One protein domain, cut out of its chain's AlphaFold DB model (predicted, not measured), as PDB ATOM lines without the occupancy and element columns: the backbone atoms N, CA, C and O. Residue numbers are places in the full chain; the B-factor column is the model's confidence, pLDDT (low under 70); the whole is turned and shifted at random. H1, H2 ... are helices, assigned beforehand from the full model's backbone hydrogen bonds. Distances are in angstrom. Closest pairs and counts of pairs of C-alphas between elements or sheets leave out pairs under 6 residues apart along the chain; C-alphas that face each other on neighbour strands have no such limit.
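This is residues 5 to 49 of the 621 residues of an uncharacterized protein of Pseudogymnoascus sp. VKM F-3557 (UniProt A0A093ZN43). What shape do these atoms make? Two helices of 14 residues, H2 and H3, make an open V whose corner is the tight link between them, while the short helix H1 lies near the first part of H2. The link of residues 10 to 19 loops out beyond that end of H2 and folds back, and residues 43 to 49 of H3 stick out. What is it built of? The printed part has 45 residues with three named helices, H1, H2 and H3 along the chain, and no named strand: all helix. It is loose, with a radius of gyration of the C-alphas of 12.8 A, and elongated, spanning 38 by 22 by 16 A.

Where is H2? H2 is residues 20 to 33, 20.0 A long, from C-alpha 20 at (0.242, -10.032, -12.730). Where are the others? H3 is residues 36 to 49, 20.6 A long, ending at C-alpha 49 at (4.944, 9.431, -15.634). H1 is residues 5 to 9, 6.3 A long, beginning at C-alpha 5 at (9.344, -5.488, -22.443).

How does H3 stand to H2? They are close but not clearly touching, with their closest C-alphas, those of Phe 31 and Ile 39, 7.7 A apart. They run opposite ways at a steep tilt of 44 degrees. And H1? H1 and H2 are close but not clearly touching, with their closest C-alphas, those of Leu 8 and Arg 23, 6.4 A apart. H1 and H3 are apart. What do the backbones show? In H1 and H2 every O i to N i+4 pair is within hydrogen-bond range, in H3 9 of 10.

How far does it reach? The two C-alphas farthest apart, those of Asp 15 and Asn 37, are 38.3 A apart. Is it unbroken? The printed part has no cut, and no link is long. Where is confidence low? Residues 46 to 49 have pLDDT under 70; the mean of the printed part is 78.5.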
ATOM      1  N   ALA A   5      10.756  -5.843 -22.345       70.50
ATOM      2  CA  ALA A   5       9.344  -5.488 -22.443       70.50
ATOM      3  C   ALA A   5       8.524  -6.603 -23.122       70.50
ATOM      4  O   ALA A   5       7.460  -6.979 -22.631       70.50
ATOM      5  N   GLN A   6       9.064  -7.207 -24.185       77.06
ATOM      6  CA  GLN A   6       8.429  -8.325 -24.890       77.06
ATOM      7  C   GLN A   6       8.387  -9.597 -24.035       77.06
ATOM      8  O   GLN A   6       7.391 -10.316 -24.062       77.06
ATOM      9  N   LEU A   7       9.431  -9.863 -23.247       77.31
ATOM     10  CA  LEU A   7       9.469 -10.993 -22.311       77.31
ATOM     11  C   LEU A   7       8.425 -10.850 -21.202       77.31
ATOM     12  O   LEU A   7       7.730 -11.813 -20.891       77.31
ATOM     13  N   LEU A   8       8.260  -9.651 -20.641       76.44
ATOM     14  CA  LEU A   8       7.218  -9.399 -19.647       76.44
ATOM     15  C   LEU A   8       5.817  -9.592 -20.251       76.44
ATOM     16  O   LEU A   8       4.942 -10.153 -19.588       76.44
ATOM     17  N   ASP A   9       5.589  -9.175 -21.499       75.69
ATOM     18  CA  ASP A   9       4.295  -9.301 -22.199       75.69
ATOM     19  C   ASP A   9       3.918 -10.736 -22.590       75.69
ATOM     20  O   ASP A   9       2.737 -11.037 -22.810       75.69
ATOM     21  N   GLN A  10       4.901 -11.635 -22.590       81.38
ATOM     22  CA  GLN A  10       4.712 -13.075 -22.756       81.38
ATOM     23  C   GLN A  10       4.334 -13.789 -21.447       81.38
ATOM     24  O   GLN A  10       3.877 -14.930 -21.492       81.38
ATOM     25  N   ILE A  11       4.463 -13.135 -20.284       83.56
ATOM     26  CA  ILE A  11       4.069 -13.706 -18.989       83.56
ATOM     27  C   ILE A  11       2.541 -13.644 -18.849       83.56
ATOM     28  O   ILE A  11       1.954 -12.681 -18.340       83.56
ATOM     29  N   ARG A  12       1.897 -14.705 -19.337       83.75
ATOM     30  CA  ARG A  12       0.449 -14.919 -19.321       83.75
ATOM     31  C   ARG A  12       0.108 -16.231 -18.624       83.75
ATOM     32  O   ARG A  12       0.927 -17.144 -18.560       83.75
ATOM     33  N   ARG A  13      -1.101 -16.300 -18.080       81.50
ATOM     34  CA  ARG A  13      -1.693 -17.519 -17.530       81.50
ATOM     35  C   ARG A  13      -2.138 -18.433 -18.668       81.50
ATOM     36  O   ARG A  13      -2.212 -18.011 -19.820       81.50
ATOM     37  N   GLU A  14      -2.454 -19.678 -18.337       80.38
ATOM     38  CA  GLU A  14      -2.895 -20.690 -19.310       80.38
ATOM     39  C   GLU A  14      -4.172 -20.282 -20.070       80.38
ATOM     40  O   GLU A  14      -4.376 -20.704 -21.202       80.38
ATOM     41  N   ASP A  15      -4.989 -19.397 -19.490       80.75
ATOM     42  CA  ASP A  15      -6.180 -18.804 -20.113       80.75
ATOM     43  C   ASP A  15      -5.876 -17.594 -21.031       80.75
ATOM     44  O   ASP A  15      -6.790 -16.955 -21.552       80.75
ATOM     45  N   GLY A  16      -4.599 -17.247 -21.221       78.25
ATOM     46  CA  GLY A  16      -4.148 -16.114 -22.031       78.25
ATOM     47  C   GLY A  16      -4.216 -14.749 -21.332       78.25
ATOM     48  O   GLY A  16      -3.779 -13.749 -21.916       78.25
ATOM     49  N   SER A  17      -4.716 -14.669 -20.094       80.44
ATOM     50  CA  SER A  17      -4.733 -13.432 -19.299       80.44
ATOM     51  C   SER A  17      -3.341 -13.086 -18.759       80.44
ATOM     52  O   SER A  17      -2.465 -13.939 -18.645       80.44
ATOM     53  N   VAL A  18      -3.093 -11.813 -18.443       83.50
ATOM     54  CA  VAL A  18      -1.780 -11.366 -17.943       83.50
ATOM     55  C   VAL A  18      -1.546 -11.899 -16.531       83.50
ATOM     56  O   VAL A  18      -2.342 -11.638 -15.626       83.50
ATOM     57  N   ASP A  19      -0.428 -12.593 -16.309       84.56
ATOM     58  CA  ASP A  19      -0.107 -13.123 -14.985       84.56
ATOM     59  C   ASP A  19       0.595 -12.067 -14.118       84.56
ATOM     60  O   ASP A  19       1.822 -12.006 -14.007       84.56
ATOM     61  N   VAL A  20      -0.213 -11.192 -13.517       82.69
ATOM     62  CA  VAL A  20       0.242 -10.032 -12.730       82.69
ATOM     63  C   VAL A  20       1.170 -10.432 -11.580       82.69
ATOM     64  O   VAL A  20       2.153  -9.740 -11.319       82.69
ATOM     65  N   THR A  21       0.895 -11.552 -10.906       82.88
ATOM     66  CA  THR A  21       1.690 -12.008  -9.756       82.88
ATOM     67  C   THR A  21       3.093 -12.414 -10.189       82.88
ATOM     68  O   THR A  21       4.076 -11.989  -9.582       82.88
ATOM     69  N   ARG A  22       3.197 -13.179 -11.279       83.12
ATOM     70  CA  ARG A  22       4.486 -13.599 -11.830       83.12
ATOM     71  C   ARG A  22       5.253 -12.423 -12.427       83.12
ATOM     72  O   ARG A  22       6.430 -12.264 -12.128       83.12
ATOM     73  N   ARG A  23       4.579 -11.531 -13.163       85.00
ATOM     74  CA  ARG A  23       5.191 -10.282 -13.652       85.00
ATOM     75  C   ARG A  23       5.760  -9.431 -12.520       85.00
ATOM     76  O   ARG A  23       6.840  -8.872 -12.672       85.00
ATOM     77  N   LYS A  24       5.057  -9.334 -11.389       82.94
ATOM     78  CA  LYS A  24       5.532  -8.590 -10.216       82.94
ATOM     79  C   LYS A  24       6.807  -9.202  -9.632       82.94
ATOM     80  O   LYS A  24       7.729  -8.457  -9.330       82.94
ATOM     81  N   LEU A  25       6.877 -10.529  -9.509       83.38
ATOM     82  CA  LEU A  25       8.063 -11.222  -8.993       83.38
ATOM     83  C   LEU A  25       9.288 -11.033  -9.898       83.38
ATOM     84  O   LEU A  25      10.370 -10.737  -9.396       83.38
ATOM     85  N   GLU A  26       9.113 -11.128 -11.216       83.94
ATOM     86  CA  GLU A  26      10.201 -10.892 -12.180       83.94
ATOM     87  C   GLU A  26      10.674  -9.431 -12.158       83.94
ATOM     88  O   GLU A  26      11.874  -9.158 -12.162       83.94
ATOM     89  N   LEU A  27       9.743  -8.474 -12.055       82.19
ATOM     90  CA  LEU A  27      10.079  -7.058 -11.890       82.19
ATOM     91  C   LEU A  27      10.801  -6.792 -10.564       82.19
ATOM     92  O   LEU A  27      11.760  -6.030 -10.543       82.19
ATOM     93  N   GLU A  28      10.389  -7.421  -9.461       81.38
ATOM     94  CA  GLU A  28      11.096  -7.317  -8.178       81.38
ATOM     95  C   GLU A  28      12.513  -7.901  -8.255       81.38
ATOM     96  O   GLU A  28      13.445  -7.306  -7.713       81.38
ATOM     97  N   GLY A  29      12.689  -9.028  -8.952       82.25
ATOM     98  CA  GLY A  29      14.002  -9.607  -9.235       82.25
ATOM     99  C   GLY A  29      14.888  -8.653 -10.036       82.25
ATOM    100  O   GLY A  29      16.029  -8.407  -9.647       82.25
ATOM    101  N   LEU A  30      14.332  -8.046 -11.089       84.00
ATOM    102  CA  LEU A  30      15.004  -7.036 -11.905       84.00
ATOM    103  C   LEU A  30      15.397  -5.803 -11.080       84.00
ATOM    104  O   LEU A  30      16.546  -5.382 -11.115       84.00
ATOM    105  N   PHE A  31      14.480  -5.233 -10.293       80.00
ATOM    106  CA  PHE A  31      14.773  -4.046  -9.482       80.00
ATOM    107  C   PHE A  31      15.865  -4.290  -8.435       80.00
ATOM    108  O   PHE A  31      16.573  -3.352  -8.070       80.00
ATOM    109  N   ARG A  32      16.025  -5.533  -7.961       82.19
ATOM    110  CA  ARG A  32      17.097  -5.915  -7.031       82.19
ATOM    111  C   ARG A  32      18.453  -6.111  -7.708       82.19
ATOM    112  O   ARG A  32      19.459  -6.039  -7.008       82.19
ATOM    113  N   SER A  33      18.494  -6.367  -9.015       83.88
ATOM    114  CA  SER A  33      19.741  -6.570  -9.765       83.88
ATOM    115  C   SER A  33      20.279  -5.302 -10.433       83.88
ATOM    116  O   SER A  33      21.407  -5.323 -10.925       83.88
ATOM    117  N   LEU A  34      19.518  -4.200 -10.423       86.75
ATOM    118  CA  LEU A  34      19.946  -2.923 -10.994       86.75
ATOM    119  C   LEU A  34      21.154  -2.329 -10.261       86.75
ATOM    120  O   LEU A  34      21.209  -2.261  -9.031       86.75
ATOM    121  N   LEU A  35      22.081  -1.779 -11.041       86.94
ATOM    122  CA  LEU A  35      23.189  -0.980 -10.540       86.94
ATOM    123  C   LEU A  35      22.702   0.413 -10.089       86.94
ATOM    124  O   LEU A  35      21.705   0.932 -10.601       86.94
ATOM    125  N   PRO A  36      23.429   1.101  -9.188       78.19
ATOM    126  CA  PRO A  36      23.020   2.412  -8.667       78.19
ATOM    127  C   PRO A  36      22.695   3.469  -9.739       78.19
ATOM    128  O   PRO A  36      21.763   4.259  -9.574       78.19
ATOM    129  N   ASN A  37      23.426   3.471 -10.858       72.69
ATOM    130  CA  ASN A  37      23.195   4.402 -11.968       72.69
ATOM    131  C   ASN A  37      21.912   4.084 -12.756       72.69
ATOM    132  O   ASN A  37      21.249   5.000 -13.243       72.69
ATOM    133  N   GLU A  38      21.539   2.809 -12.840       81.38
ATOM    134  CA  GLU A  38      20.333   2.329 -13.524       81.38
ATOM    135  C   GLU A  38      19.088   2.579 -12.668       81.38
ATOM    136  O   GLU A  38      18.053   2.993 -13.183       81.38
ATOM    137  N   ILE A  39      19.211   2.451 -11.340       80.44
ATOM    138  CA  ILE A  39      18.166   2.855 -10.386       80.44
ATOM    139  C   ILE A  39      17.840   4.346 -10.543       80.44
ATOM    140  O   ILE A  39      16.672   4.736 -10.486       80.44
ATOM    141  N   ARG A  40      18.858   5.193 -10.746       73.50
ATOM    142  CA  ARG A  40      18.655   6.629 -10.982       73.50
ATOM    143  C   ARG A  40      17.880   6.877 -12.280       73.50
ATOM    144  O   ARG A  40      16.885   7.590 -12.248       73.50
ATOM    145  N   LEU A  41      18.273   6.225 -13.375       80.44
ATOM    146  CA  LEU A  41      17.572   6.327 -14.660       80.44
ATOM    147  C   LEU A  41      16.111   5.847 -14.565       80.44
ATOM    148  O   LEU A  41      15.207   6.511 -15.067       80.44
ATOM    149  N   ALA A  42      15.858   4.732 -13.872       76.31
ATOM    150  CA  ALA A  42      14.507   4.221 -13.652       76.31
ATOM    151  C   ALA A  42      13.640   5.204 -12.845       76.31
ATOM    152  O   ALA A  42      12.471   5.411 -13.173       76.31
ATOM    153  N   LYS A  43      14.207   5.857 -11.819       74.31
ATOM    154  CA  LYS A  43      13.514   6.909 -11.057       74.31
ATOM    155  C   LYS A  43      13.159   8.113 -11.924       74.31
ATOM    156  O   LYS A  43      12.048   8.620 -11.796       74.31
ATOM    157  N   ASP A  44      14.050   8.544 -12.811       73.00
ATOM    158  CA  ASP A  44      13.803   9.686 -13.698       73.00
ATOM    159  C   ASP A  44      12.654   9.391 -14.685       73.00
ATOM    160  O   ASP A  44      11.761  10.214 -14.876       73.00
ATOM    161  N   ILE A  45      12.596   8.173 -15.234       72.81
ATOM    162  CA  ILE A  45      11.523   7.746 -16.151       72.81
ATOM    163  C   ILE A  45      10.173   7.594 -15.421       72.81
ATOM    164  O   ILE A  45       9.137   8.041 -15.921       72.81
ATOM    165  N   LEU A  46      10.167   6.995 -14.223       66.56
ATOM    166  CA  LEU A  46       8.947   6.769 -13.430       66.56
ATOM    167  C   LEU A  46       8.392   8.064 -12.807       66.56
ATOM    168  O   LEU A  46       7.179   8.218 -12.635       66.56
ATOM    169  N   SER A  47       9.263   9.019 -12.479       60.53
ATOM    170  CA  SER A  47       8.852  10.339 -11.984       60.53
ATOM    171  C   SER A  47       8.306  11.240 -13.095       60.53
ATOM    172  O   SER A  47       7.445  12.071 -12.823       60.53
ATOM    173  N   ALA A  48       8.702  11.026 -14.355       60.47
ATOM    174  CA  ALA A  48       8.100  11.701 -15.504       60.47
ATOM    175  C   ALA A  48       6.649  11.248 -15.790       60.47
ATOM    176  O   ALA A  48       5.884  11.992 -16.402       60.47
ATOM    177  N   THR A  49       6.254  10.049 -15.342       51.91
ATOM    178  CA  THR A  49       4.944   9.431 -15.634       51.91
ATOM    179  C   THR A  49       3.918   9.517 -14.497       51.91
ATOM    180  O   THR A  49       2.734   9.282 -14.734       51.91
TER     181      THR A  49